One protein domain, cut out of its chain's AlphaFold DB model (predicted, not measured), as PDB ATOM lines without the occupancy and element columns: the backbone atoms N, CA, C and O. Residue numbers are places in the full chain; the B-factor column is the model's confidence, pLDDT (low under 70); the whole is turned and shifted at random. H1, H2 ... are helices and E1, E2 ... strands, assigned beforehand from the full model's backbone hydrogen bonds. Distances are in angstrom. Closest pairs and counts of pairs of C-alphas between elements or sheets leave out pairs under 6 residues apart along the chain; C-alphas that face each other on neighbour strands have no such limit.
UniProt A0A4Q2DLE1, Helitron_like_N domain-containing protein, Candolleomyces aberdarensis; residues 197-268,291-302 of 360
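What this domain is: This is residues 197 to 268 and 291 to 302 of the 360 residues of the protein "Helitron_like_N domain-containing protein" of Candolleomyces aberdarensis (UniProt A0A4Q2DLE1). A two-stranded antiparallel ribbon, E1 with E2, and the long helix H4 run lengthwise with a gap between them; short helices H1, H2 and H3 gather loosely where H4 begins. Residues 257 to 268 stick out. The printed part has 84 residues, E1 H1 H2 H3 H4 E2, mostly helix, only just loose, close to compact, with radius of gyration of the C-alphas 14.7 A and spans 44 by 25 by 24 A.

How they stand to each other: E1, residues 197 to 199, and E2, residues 298 to 301, are antiparallel at 177 degrees; N 197 and O 300, 2.8 A, are within hydrogen-bond range. H4, residues 242 to 260, is apart from E1. Its residues 244 to 248 alone touch H1, residues 209 to 213; the closest C-alphas, Tyr 213 and Ala 244, are 4.9 A apart. H3, residues 231 to 240, is about perpendicular to H4, 77 degrees, close but not clearly touching; the closest C-alphas, Ala 238 and Cys 245, are 6.3 A apart. H2, residues 220 to 225, is apart from H4. Every helix O i to N i+4 pair is within range.

Where its parts are: E1 begins at C-alpha 197, (20.230, 15.245, -5.532). H4 spans 25.8 A; E2 ends at C-alpha 301, (17.367, 19.276, -1.525).

The domain as a whole: Residues 269 to 290 are cut out, a gap of 28.2 A between C-alphas 268 and 291. Residues 216 to 218, 223 to 228 and 264 to 268 have pLDDT under 70.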
ATOM      1  N   PHE A 197      19.902  16.638  -5.270       79.56
ATOM      2  CA  PHE A 197      20.230  15.245  -5.532       79.56
ATOM      3  C   PHE A 197      18.997  14.526  -6.062       79.56
ATOM      4  O   PHE A 197      17.932  14.597  -5.452       79.56
ATOM      5  N   ILE A 198      19.141  13.857  -7.206       78.75
ATOM      6  CA  ILE A 198      18.056  13.129  -7.866       78.75
ATOM      7  C   ILE A 198      18.546  11.730  -8.218       78.75
ATOM      8  O   ILE A 198      19.585  11.585  -8.865       78.75
ATOM      9  N   THR A 199      17.776  10.707  -7.856       79.56
ATOM     10  CA  THR A 199      17.933   9.360  -8.413       79.56
ATOM     11  C   THR A 199      16.880   9.114  -9.488       79.56
ATOM     12  O   THR A 199      15.682   9.303  -9.279       79.56
ATOM     13  N   LEU A 200      17.345   8.700 -10.666       83.12
ATOM     14  CA  LEU A 200      16.502   8.331 -11.800       83.12
ATOM     15  C   LEU A 200      16.714   6.849 -12.080       83.12
ATOM     16  O   LEU A 200      17.854   6.419 -12.258       83.12
ATOM     17  N   ASN A 201      15.630   6.081 -12.134       84.19
ATOM     18  CA  ASN A 201      15.682   4.671 -12.508       84.19
ATOM     19  C   ASN A 201      14.476   4.285 -13.384       84.19
ATOM     20  O   ASN A 201      13.621   3.536 -12.913       84.19
ATOM     21  N   PRO A 202      14.367   4.836 -14.616       89.25
ATOM     22  CA  PRO A 202      13.243   4.550 -15.504       89.25
ATOM     23  C   PRO A 202      12.961   3.042 -15.596       89.25
ATOM     24  O   PRO A 202      13.875   2.269 -15.881       89.25
ATOM     25  N   SER A 203      11.714   2.630 -15.358       89.06
ATOM     26  CA  SER A 203      11.312   1.219 -15.412       89.06
ATOM     27  C   SER A 203      11.154   0.781 -16.863       89.06
ATOM     28  O   SER A 203      10.220   1.198 -17.540       89.06
ATOM     29  N   ASP A 204      12.051  -0.074 -17.337       87.81
ATOM     30  CA  ASP A 204      11.990  -0.694 -18.660       87.81
ATOM     31  C   ASP A 204      10.734  -1.561 -18.834       87.81
ATOM     32  O   ASP A 204      10.023  -1.443 -19.828       87.81
ATOM     33  N   LYS A 205      10.398  -2.384 -17.838       86.19
ATOM     34  CA  LYS A 205       9.233  -3.274 -17.908       86.19
ATOM     35  C   LYS A 205       7.895  -2.539 -17.794       86.19
ATOM     36  O   LYS A 205       6.879  -3.057 -18.236       86.19
ATOM     37  N   ASP A 206       7.836  -1.384 -17.132       83.88
ATOM     38  CA  ASP A 206       6.556  -0.700 -16.889       83.88
ATOM     39  C   ASP A 206       6.338   0.499 -17.811       83.88
ATOM     40  O   ASP A 206       5.216   1.004 -17.901       83.88
ATOM     41  N   ASN A 207       7.379   0.964 -18.507       86.25
ATOM     42  CA  ASN A 207       7.247   2.091 -19.409       86.25
ATOM     43  C   ASN A 207       6.761   1.657 -20.799       86.25
ATOM     44  O   ASN A 207       7.419   0.859 -21.469       86.25
ATOM     45  N   PRO A 208       5.642   2.214 -21.287       82.44
ATOM     46  CA  PRO A 208       5.090   1.812 -22.573       82.44
ATOM     47  C   PRO A 208       5.959   2.211 -23.772       82.44
ATOM     48  O   PRO A 208       5.812   1.621 -24.838       82.44
ATOM     49  N   LEU A 209       6.897   3.153 -23.621       86.44
ATOM     50  CA  LEU A 209       7.842   3.493 -24.689       86.44
ATOM     51  C   LEU A 209       8.690   2.290 -25.117       86.44
ATOM     52  O   LEU A 209       9.093   2.226 -26.274       86.44
ATOM     53  N   VAL A 210       8.938   1.324 -24.224       88.25
ATOM     54  CA  VAL A 210       9.645   0.089 -24.589       88.25
ATOM     55  C   VAL A 210       8.843  -0.725 -25.606       88.25
ATOM     56  O   VAL A 210       9.443  -1.296 -26.507       88.25
ATOM     57  N   GLN A 211       7.507  -0.713 -25.541       86.50
ATOM     58  CA  GLN A 211       6.651  -1.397 -26.524       86.50
ATOM     59  C   GLN A 211       6.764  -0.762 -27.913       86.50
ATOM     60  O   GLN A 211       6.884  -1.466 -28.911       86.50
ATOM     61  N   ILE A 212       6.814   0.572 -27.955       85.12
ATOM     62  CA  ILE A 212       7.007   1.332 -29.195       85.12
ATOM     63  C   ILE A 212       8.386   1.030 -29.790       85.12
ATOM     64  O   ILE A 212       8.497   0.724 -30.973       85.12
ATOM     65  N   TYR A 213       9.441   1.085 -28.971       86.00
ATOM     66  CA  TYR A 213      10.803   0.825 -29.439       86.00
ATOM     67  C   TYR A 213      11.056  -0.630 -29.835       86.00
ATOM     68  O   TYR A 213      11.937  -0.864 -30.654       86.00
ATOM     69  N   ALA A 214      10.312  -1.578 -29.268       85.19
ATOM     70  CA  ALA A 214      10.385  -2.997 -29.604       85.19
ATOM     71  C   ALA A 214       9.518  -3.378 -30.821       85.19
ATOM     72  O   ALA A 214       9.296  -4.563 -31.045       85.19
ATOM     73  N   HIS A 215       8.962  -2.395 -31.545       75.44
ATOM     74  CA  HIS A 215       8.083  -2.589 -32.705       75.44
ATOM     75  C   HIS A 215       6.982  -3.636 -32.479       75.44
ATOM     76  O   HIS A 215       6.595  -4.360 -33.394       75.44
ATOM     77  N   SER A 216       6.418  -3.709 -31.267       67.56
ATOM     78  CA  SER A 216       5.462  -4.761 -30.896       67.56
ATOM     79  C   SER A 216       4.084  -4.623 -31.570       67.56
ATOM     80  O   SER A 216       3.121  -5.240 -31.124       67.56
ATOM     81  N   GLY A 217       3.959  -3.757 -32.581       68.44
ATOM     82  CA  GLY A 217       2.703  -3.372 -33.226       68.44
ATOM     83  C   GLY A 217       1.808  -2.458 -32.382       68.44
ATOM     84  O   GLY A 217       0.729  -2.095 -32.835       68.44
ATOM     85  N   ALA A 218       2.237  -2.077 -31.173       69.25
ATOM     86  CA  ALA A 218       1.467  -1.217 -30.280       69.25
ATOM     87  C   ALA A 218       1.506   0.241 -30.760       69.25
ATOM     88  O   ALA A 218       2.583   0.833 -30.882       69.25
ATOM     89  N   THR A 219       0.336   0.831 -31.002       70.69
ATOM     90  CA  THR A 219       0.228   2.264 -31.300       70.69
ATOM     91  C   THR A 219       0.230   3.096 -30.015       70.69
ATOM     92  O   THR A 219      -0.037   2.595 -28.917       70.69
ATOM     93  N   ILE A 220       0.527   4.394 -30.136       71.44
ATOM     94  CA  ILE A 220       0.443   5.330 -29.002       71.44
ATOM     95  C   ILE A 220      -0.993   5.347 -28.459       71.44
ATOM     96  O   ILE A 220      -1.205   5.392 -27.247       71.44
ATOM     97  N   GLU A 221      -1.979   5.236 -29.345       70.88
ATOM     98  CA  GLU A 221      -3.397   5.183 -29.025       70.88
ATOM     99  C   GLU A 221      -3.754   3.933 -28.208       70.88
ATOM    100  O   GLU A 221      -4.481   4.051 -27.222       70.88
ATOM    101  N   ASP A 222      -3.218   2.758 -28.551       70.06
ATOM    102  CA  ASP A 222      -3.461   1.510 -27.806       70.06
ATOM    103  C   ASP A 222      -2.880   1.569 -26.389       70.06
ATOM    104  O   ASP A 222      -3.519   1.168 -25.410       70.06
ATOM    105  N   ILE A 223      -1.689   2.158 -26.274       69.19
ATOM    106  CA  ILE A 223      -1.011   2.415 -25.004       69.19
ATOM    107  C   ILE A 223      -1.836   3.368 -24.128       69.19
ATOM    108  O   ILE A 223      -1.991   3.130 -22.928       69.19
ATOM    109  N   MET A 224      -2.375   4.444 -24.711       67.00
ATOM    110  CA  MET A 224      -3.189   5.430 -23.989       67.00
ATOM    111  C   MET A 224      -4.582   4.898 -23.624       67.00
ATOM    112  O   MET A 224      -5.150   5.332 -22.624       67.00
ATOM    113  N   ARG A 225      -5.117   3.937 -24.390       66.50
ATOM    114  CA  ARG A 225      -6.404   3.266 -24.131       66.50
ATOM    115  C   ARG A 225      -6.340   2.197 -23.038       66.50
ATOM    116  O   ARG A 225      -7.387   1.741 -22.590       66.50
ATOM    117  N   GLY A 226      -5.145   1.820 -22.577       58.28
ATOM    118  CA  GLY A 226      -4.984   0.935 -21.422       58.28
ATOM    119  C   GLY A 226      -5.150  -0.557 -21.721       58.28
ATOM    120  O   GLY A 226      -5.462  -1.312 -20.800       58.28
ATOM    121  N   VAL A 227      -4.913  -1.007 -22.963       58.88
ATOM    122  CA  VAL A 227      -4.756  -2.444 -23.260       58.88
ATOM    123  C   VAL A 227      -3.434  -2.903 -22.644       58.88
ATOM    124  O   VAL A 227      -2.366  -2.846 -23.249       58.88
ATOM    125  N   ALA A 228      -3.486  -3.243 -21.361       66.50
ATOM    126  CA  ALA A 228      -2.298  -3.511 -20.577       66.50
ATOM    127  C   ALA A 228      -1.823  -4.947 -20.816       66.50
ATOM    128  O   ALA A 228      -2.479  -5.899 -20.395       66.50
ATOM    129  N   LEU A 229      -0.638  -5.091 -21.416       76.06
ATOM    130  CA  LEU A 229       0.144  -6.321 -21.295       76.06
ATOM    131  C   LEU A 229       0.266  -6.695 -19.813       76.06
ATOM    132  O   LEU A 229       0.524  -5.829 -18.963       76.06
ATOM    133  N   SER A 230       0.126  -7.980 -19.503       85.75
ATOM    134  CA  SER A 230       0.388  -8.514 -18.168       85.75
ATOM    135  C   SER A 230       1.834  -8.230 -17.738       85.75
ATOM    136  O   SER A 230       2.728  -8.042 -18.563       85.75
ATOM    137  N   ASP A 231       2.104  -8.214 -16.428       85.12
ATOM    138  CA  ASP A 231       3.470  -7.987 -15.921       85.12
ATOM    139  C   ASP A 231       4.471  -9.024 -16.467       85.12
ATOM    140  O   ASP A 231       5.620  -8.684 -16.744       85.12
ATOM    141  N   TRP A 232       4.028 -10.266 -16.704       86.56
ATOM    142  CA  TRP A 232       4.848 -11.293 -17.346       86.56
ATOM    143  C   TRP A 232       5.190 -10.940 -18.796       86.56
ATOM    144  O   TRP A 232       6.364 -10.948 -19.162       86.56
ATOM    145  N   GLU A 233       4.196 -10.583 -19.610       87.62
ATOM    146  CA  GLU A 233       4.409 -10.216 -21.016       87.62
ATOM    147  C   GLU A 233       5.344  -9.017 -21.150       87.62
ATOM    148  O   GLU A 233       6.240  -9.028 -21.993       87.62
ATOM    149  N   ARG A 234       5.212  -8.022 -20.267       87.19
ATOM    150  CA  ARG A 234       6.106  -6.861 -20.262       87.19
ATOM    151  C   ARG A 234       7.553  -7.227 -19.936       87.19
ATOM    152  O   ARG A 234       8.469  -6.746 -20.600       87.19
ATOM    153  N   ARG A 235       7.776  -8.105 -18.950       88.50
ATOM    154  CA  ARG A 235       9.125  -8.604 -18.624       88.50
ATOM    155  C   ARG A 235       9.728  -9.388 -19.782       88.50
ATOM    156  O   ARG A 235      10.903  -9.212 -20.085       88.50
ATOM    157  N   VAL A 236       8.933 -10.241 -20.428       89.25
ATOM    158  CA  VAL A 236       9.379 -11.019 -21.590       89.25
ATOM    159  C   VAL A 236       9.728 -10.094 -22.754       89.25
ATOM    160  O   VAL A 236      10.765 -10.292 -23.381       89.25
ATOM    161  N   LEU A 237       8.912  -9.070 -23.016       87.88
ATOM    162  CA  LEU A 237       9.175  -8.083 -24.060       87.88
ATOM    163  C   LEU A 237      10.490  -7.337 -23.809       87.88
ATOM    164  O   LEU A 237      11.333  -7.293 -24.700       87.88
ATOM    165  N   ALA A 238      10.695  -6.810 -22.599       88.38
ATOM    166  CA  ALA A 238      11.925  -6.107 -22.238       88.38
ATOM    167  C   ALA A 238      13.162  -7.021 -22.321       88.38
ATOM    168  O   ALA A 238      14.189  -6.634 -22.874       88.38
ATOM    169  N   ALA A 239      13.055  -8.262 -21.832       87.38
ATOM    170  CA  ALA A 239      14.154  -9.226 -21.865       87.38
ATOM    171  C   ALA A 239      14.540  -9.643 -23.293       87.38
ATOM    172  O   ALA A 239      15.718  -9.869 -23.564       87.38
ATOM    173  N   LYS A 240      13.563  -9.742 -24.204       85.06
ATOM    174  CA  LYS A 240      13.799 -10.066 -25.618       85.06
ATOM    175  C   LYS A 240      14.309  -8.884 -26.442       85.06
ATOM    176  O   LYS A 240      14.899  -9.118 -27.486       85.06
ATOM    177  N   ASN A 241      14.108  -7.647 -25.979       86.50
ATOM    178  CA  ASN A 241      14.436  -6.430 -26.726       86.50
ATOM    179  C   ASN A 241      15.349  -5.489 -25.913       86.50
ATOM    180  O   ASN A 241      14.966  -4.360 -25.588       86.50
ATOM    181  N   PRO A 242      16.578  -5.916 -25.565       86.31
ATOM    182  CA  PRO A 242      17.485  -5.114 -24.742       86.31
ATOM    183  C   PRO A 242      17.891  -3.787 -25.402       86.31
ATOM    184  O   PRO A 242      18.126  -2.794 -24.710       86.31
ATOM    185  N   ALA A 243      17.956  -3.738 -26.734       84.69
ATOM    186  CA  ALA A 243      18.254  -2.512 -27.468       84.69
ATOM    187  C   ALA A 243      17.076  -1.522 -27.440       84.69
ATOM    188  O   ALA A 243      17.307  -0.330 -27.212       84.69
ATOM    189  N   ALA A 244      15.827  -1.993 -27.516       87.81
ATOM    190  CA  ALA A 244      14.650  -1.165 -27.243       87.81
ATOM    191  C   ALA A 244      14.701  -0.550 -25.833       87.81
ATOM    192  O   ALA A 244      14.515   0.661 -25.684       87.81
ATOM    193  N   CYS A 245      15.052  -1.338 -24.810       89.88
ATOM    194  CA  CYS A 245      15.242  -0.844 -23.440       89.88
ATOM    195  C   CYS A 245      16.338   0.232 -23.355       89.88
ATOM    196  O   CYS A 245      16.159   1.256 -22.692       89.88
ATOM    197  N   ALA A 246      17.462   0.043 -24.056       88.69
ATOM    198  CA  ALA A 246      18.549   1.019 -24.086       88.69
ATOM    199  C   ALA A 246      18.140   2.336 -24.772       88.69
ATOM    200  O   ALA A 246      18.434   3.417 -24.257       88.69
ATOM    201  N   ARG A 247      17.430   2.262 -25.907       88.81
ATOM    202  CA  ARG A 247      16.904   3.433 -26.636       88.81
ATOM    203  C   ARG A 247      15.875   4.193 -25.812       88.81
ATOM    204  O   ARG A 247      15.924   5.425 -25.753       88.81
ATOM    205  N   PHE A 248      14.979   3.465 -25.152       91.56
ATOM    206  CA  PHE A 248      14.035   4.011 -24.189       91.56
ATOM    207  C   PHE A 248      14.763   4.792 -23.090       91.56
ATOM    208  O   PHE A 248      14.488   5.978 -22.901       91.56
ATOM    209  N   PHE A 249      15.715   4.149 -22.409       91.75
ATOM    210  CA  PHE A 249      16.451   4.756 -21.307       91.75
ATOM    211  C   PHE A 249      17.169   6.036 -21.759       91.75
ATOM    212  O   PHE A 249      16.996   7.087 -21.146       91.75
ATOM    213  N   ASP A 250      17.915   5.978 -22.866       92.25
ATOM    214  CA  ASP A 250      18.619   7.137 -23.427       92.25
ATOM    215  C   ASP A 250      17.660   8.292 -23.757       92.25
ATOM    216  O   ASP A 250      17.906   9.441 -23.379       92.25
ATOM    217  N   SER A 251      16.526   7.985 -24.392       91.06
ATOM    218  CA  SER A 251      15.513   8.980 -24.762       91.06
ATOM    219  C   SER A 251      14.912   9.669 -23.542       91.06
ATOM    220  O   SER A 251      14.800  10.894 -23.512       91.06
ATOM    221  N   VAL A 252      14.557   8.894 -22.515       89.94
ATOM    222  CA  VAL A 252      13.960   9.419 -21.286       89.94
ATOM    223  C   VAL A 252      14.954  10.253 -20.489       89.94
ATOM    224  O   VAL A 252      14.599  11.336 -20.027       89.94
ATOM    225  N   ILE A 253      16.206   9.812 -20.367       89.94
ATOM    226  CA  ILE A 253      17.243  10.580 -19.669       89.94
ATOM    227  C   ILE A 253      17.544  11.890 -20.406       89.94
ATOM    228  O   ILE A 253      17.601  12.947 -19.774       89.94
ATOM    229  N   LYS A 254      17.663  11.868 -21.740       89.69
ATOM    230  CA  LYS A 254      17.838  13.091 -22.542       89.69
ATOM    231  C   LYS A 254      16.652  14.041 -22.403       89.69
ATOM    232  O   LYS A 254      16.855  15.242 -22.228       89.69
ATOM    233  N   ALA A 255      15.425  13.519 -22.440       86.31
ATOM    234  CA  ALA A 255      14.217  14.312 -22.233       86.31
ATOM    235  C   ALA A 255      14.174  14.924 -20.825       86.31
ATOM    236  O   ALA A 255      13.839  16.098 -20.686       86.31
ATOM    237  N   PHE A 256      14.574  14.179 -19.793       83.75
ATOM    238  CA  PHE A 256      14.664  14.693 -18.428       83.75
ATOM    239  C   PHE A 256      15.672  15.848 -18.324       83.75
ATOM    240  O   PHE A 256      15.340  16.920 -17.820       83.75
ATOM    241  N   ILE A 257      16.884  15.675 -18.861       82.81
ATOM    242  CA  ILE A 257      17.925  16.717 -18.848       82.81
ATOM    243  C   ILE A 257      17.463  17.971 -19.603       82.81
ATOM    244  O   ILE A 257      17.659  19.092 -19.132       82.81
ATOM    245  N   LYS A 258      16.823  17.789 -20.761       79.88
ATOM    246  CA  LYS A 258      16.376  18.901 -21.601       79.88
ATOM    247  C   LYS A 258      15.155  19.620 -21.032       79.88
ATOM    248  O   LYS A 258      15.167  20.836 -20.946       79.88
ATOM    249  N   TYR A 259      14.097  18.902 -20.667       80.00
ATOM    250  CA  TYR A 259      12.805  19.518 -20.349       80.00
ATOM    251  C   TYR A 259      12.578  19.723 -18.853       80.00
ATOM    252  O   TYR A 259      11.949  20.704 -18.469       80.00
ATOM    253  N   VAL A 260      13.094  18.830 -18.001       77.44
ATOM    254  CA  VAL A 260      12.930  18.949 -16.543       77.44
ATOM    255  C   VAL A 260      14.042  19.805 -15.951       77.44
ATOM    256  O   VAL A 260      13.761  20.753 -15.224       77.44
ATOM    257  N   LEU A 261      15.303  19.507 -16.285       76.06
ATOM    258  CA  LEU A 261      16.440  20.289 -15.788       76.06
ATOM    259  C   LEU A 261      16.694  21.567 -16.594       76.06
ATOM    260  O   LEU A 261      17.330  22.477 -16.068       76.06
ATOM    261  N   ARG A 262      16.217  21.639 -17.848       76.50
ATOM    262  CA  ARG A 262      16.439  22.781 -18.761       76.50
ATOM    263  C   ARG A 262      17.916  23.142 -18.903       76.50
ATOM    264  O   ARG A 262      18.297  24.309 -18.977       76.50
ATOM    265  N   PHE A 263      18.767  22.119 -18.913       72.69
ATOM    266  CA  PHE A 263      20.209  22.308 -18.986       72.69
ATOM    267  C   PHE A 263      20.606  22.936 -20.332       72.69
ATOM    268  O   PHE A 263      20.277  22.401 -21.388       72.69
ATOM    269  N   GLY A 264      21.338  24.053 -20.281       68.75
ATOM    270  CA  GLY A 264      21.836  24.762 -21.466       68.75
ATOM    271  C   GLY A 264      20.919  25.864 -22.010       68.75
ATOM    272  O   GLY A 264      21.306  26.533 -22.964       68.75
ATOM    273  N   GLU A 265      19.746  26.106 -21.415       68.62
ATOM    274  CA  GLU A 265      18.911  27.260 -21.777       68.62
ATOM    275  C   GLU A 265      19.440  28.536 -21.091       68.62
ATOM    276  O   GLU A 265      19.383  28.683 -19.869       68.62
ATOM    277  N   THR A 266      19.970  29.477 -21.881       51.84
ATOM    278  CA  THR A 266      20.605  30.741 -21.452       51.84
ATOM    279  C   THR A 266      19.595  31.812 -21.014       51.84
ATOM    280  O   THR A 266      19.635  32.947 -21.479       51.84
ATOM    281  N   GLY A 267      18.654  31.446 -20.143       51.19
ATOM    282  CA  GLY A 267      17.578  32.327 -19.671       51.19
ATOM    283  C   GLY A 267      17.729  32.850 -18.240       51.19
ATOM    284  O   GLY A 267      16.883  33.620 -17.797       51.19
ATOM    285  N   VAL A 268      18.762  32.443 -17.496       47.59
ATOM    286  CA  VAL A 268      19.022  32.955 -16.142       47.59
ATOM    287  C   VAL A 268      20.527  33.130 -15.967       47.59
ATOM    288  O   VAL A 268      21.281  32.159 -15.978       47.59
ATOM    289  N   PHE A 291       5.123   9.360 -13.303       72.69
ATOM    290  CA  PHE A 291       4.401   8.942 -14.502       72.69
ATOM    291  C   PHE A 291       5.343   8.677 -15.683       72.69
ATOM    292  O   PHE A 291       5.205   7.646 -16.341       72.69
ATOM    293  N   LEU A 292       6.299   9.578 -15.930       72.88
ATOM    294  CA  LEU A 292       7.245   9.490 -17.044       72.88
ATOM    295  C   LEU A 292       8.259   8.360 -16.869       72.88
ATOM    296  O   LEU A 292       8.620   7.712 -17.845       72.88
ATOM    297  N   LEU A 293       8.725   8.120 -15.645       77.56
ATOM    298  CA  LEU A 293       9.737   7.106 -15.356       77.56
ATOM    299  C   LEU A 293       9.132   5.755 -14.977       77.56
ATOM    300  O   LEU A 293       9.823   4.745 -15.065       77.56
ATOM    301  N   LYS A 294       7.858   5.726 -14.559       79.06
ATOM    302  CA  LYS A 294       7.166   4.541 -14.023       79.06
ATOM    303  C   LYS A 294       7.925   3.877 -12.868       79.06
ATOM    304  O   LYS A 294       7.820   2.674 -12.649       79.06
ATOM    305  N   CYS A 295       8.696   4.668 -12.126       74.00
ATOM    306  CA  CYS A 295       9.500   4.226 -10.999       74.00
ATOM    307  C   CYS A 295       9.427   5.247  -9.863       74.00
ATOM    308  O   CYS A 295       9.115   6.421 -10.079       74.00
ATOM    309  N   ASN A 296       9.789   4.810  -8.659       70.31
ATOM    310  CA  ASN A 296      10.046   5.735  -7.564       70.31
ATOM    311  C   ASN A 296      11.310   6.548  -7.873       70.31
ATOM    312  O   ASN A 296      12.319   5.991  -8.308       70.31
ATOM    313  N   THR A 297      11.256   7.852  -7.620       71.50
ATOM    314  CA  THR A 297      12.413   8.753  -7.679       71.50
ATOM    315  C   THR A 297      12.684   9.345  -6.315       71.50
ATOM    316  O   THR A 297      11.743   9.706  -5.615       71.50
ATOM    317  N   ASP A 298      13.953   9.499  -5.952       71.44
ATOM    318  CA  ASP A 298      14.343  10.218  -4.739       71.44
ATOM    319  C   ASP A 298      14.901  11.586  -5.132       71.44
ATOM    320  O   ASP A 298      15.973  11.671  -5.732       71.44
ATOM    321  N   VAL A 299      14.149  12.646  -4.829       74.31
ATOM    322  CA  VAL A 299      14.558  14.038  -5.047       74.31
ATOM    323  C   VAL A 299      14.787  14.688  -3.690       74.31
ATOM    324  O   VAL A 299      13.855  14.856  -2.902       74.31
ATOM    325  N   LYS A 300      16.032  15.078  -3.425       72.75
ATOM    326  CA  LYS A 300      16.461  15.677  -2.161       72.75
ATOM    327  C   LYS A 300      17.099  17.030  -2.404       72.75
ATOM    328  O   LYS A 300      18.020  17.158  -3.208       72.75
ATOM    329  N   PHE A 301      16.633  18.028  -1.663       74.94
ATOM    330  CA  PHE A 301      17.367  19.276  -1.525       74.94
ATOM    331  C   PHE A 301      18.517  19.047  -0.551       74.94
ATOM    332  O   PHE A 301      18.294  18.607   0.579       74.94
ATOM    333  N   ILE A 302      19.736  19.326  -0.992       75.44
ATOM    334  CA  ILE A 302      20.906  19.293  -0.125       75.44
ATOM    335  C   ILE A 302      21.145  20.739   0.312       75.44
ATOM    336  O   ILE A 302      21.378  21.616  -0.517       75.44
TER     337      ILE A 302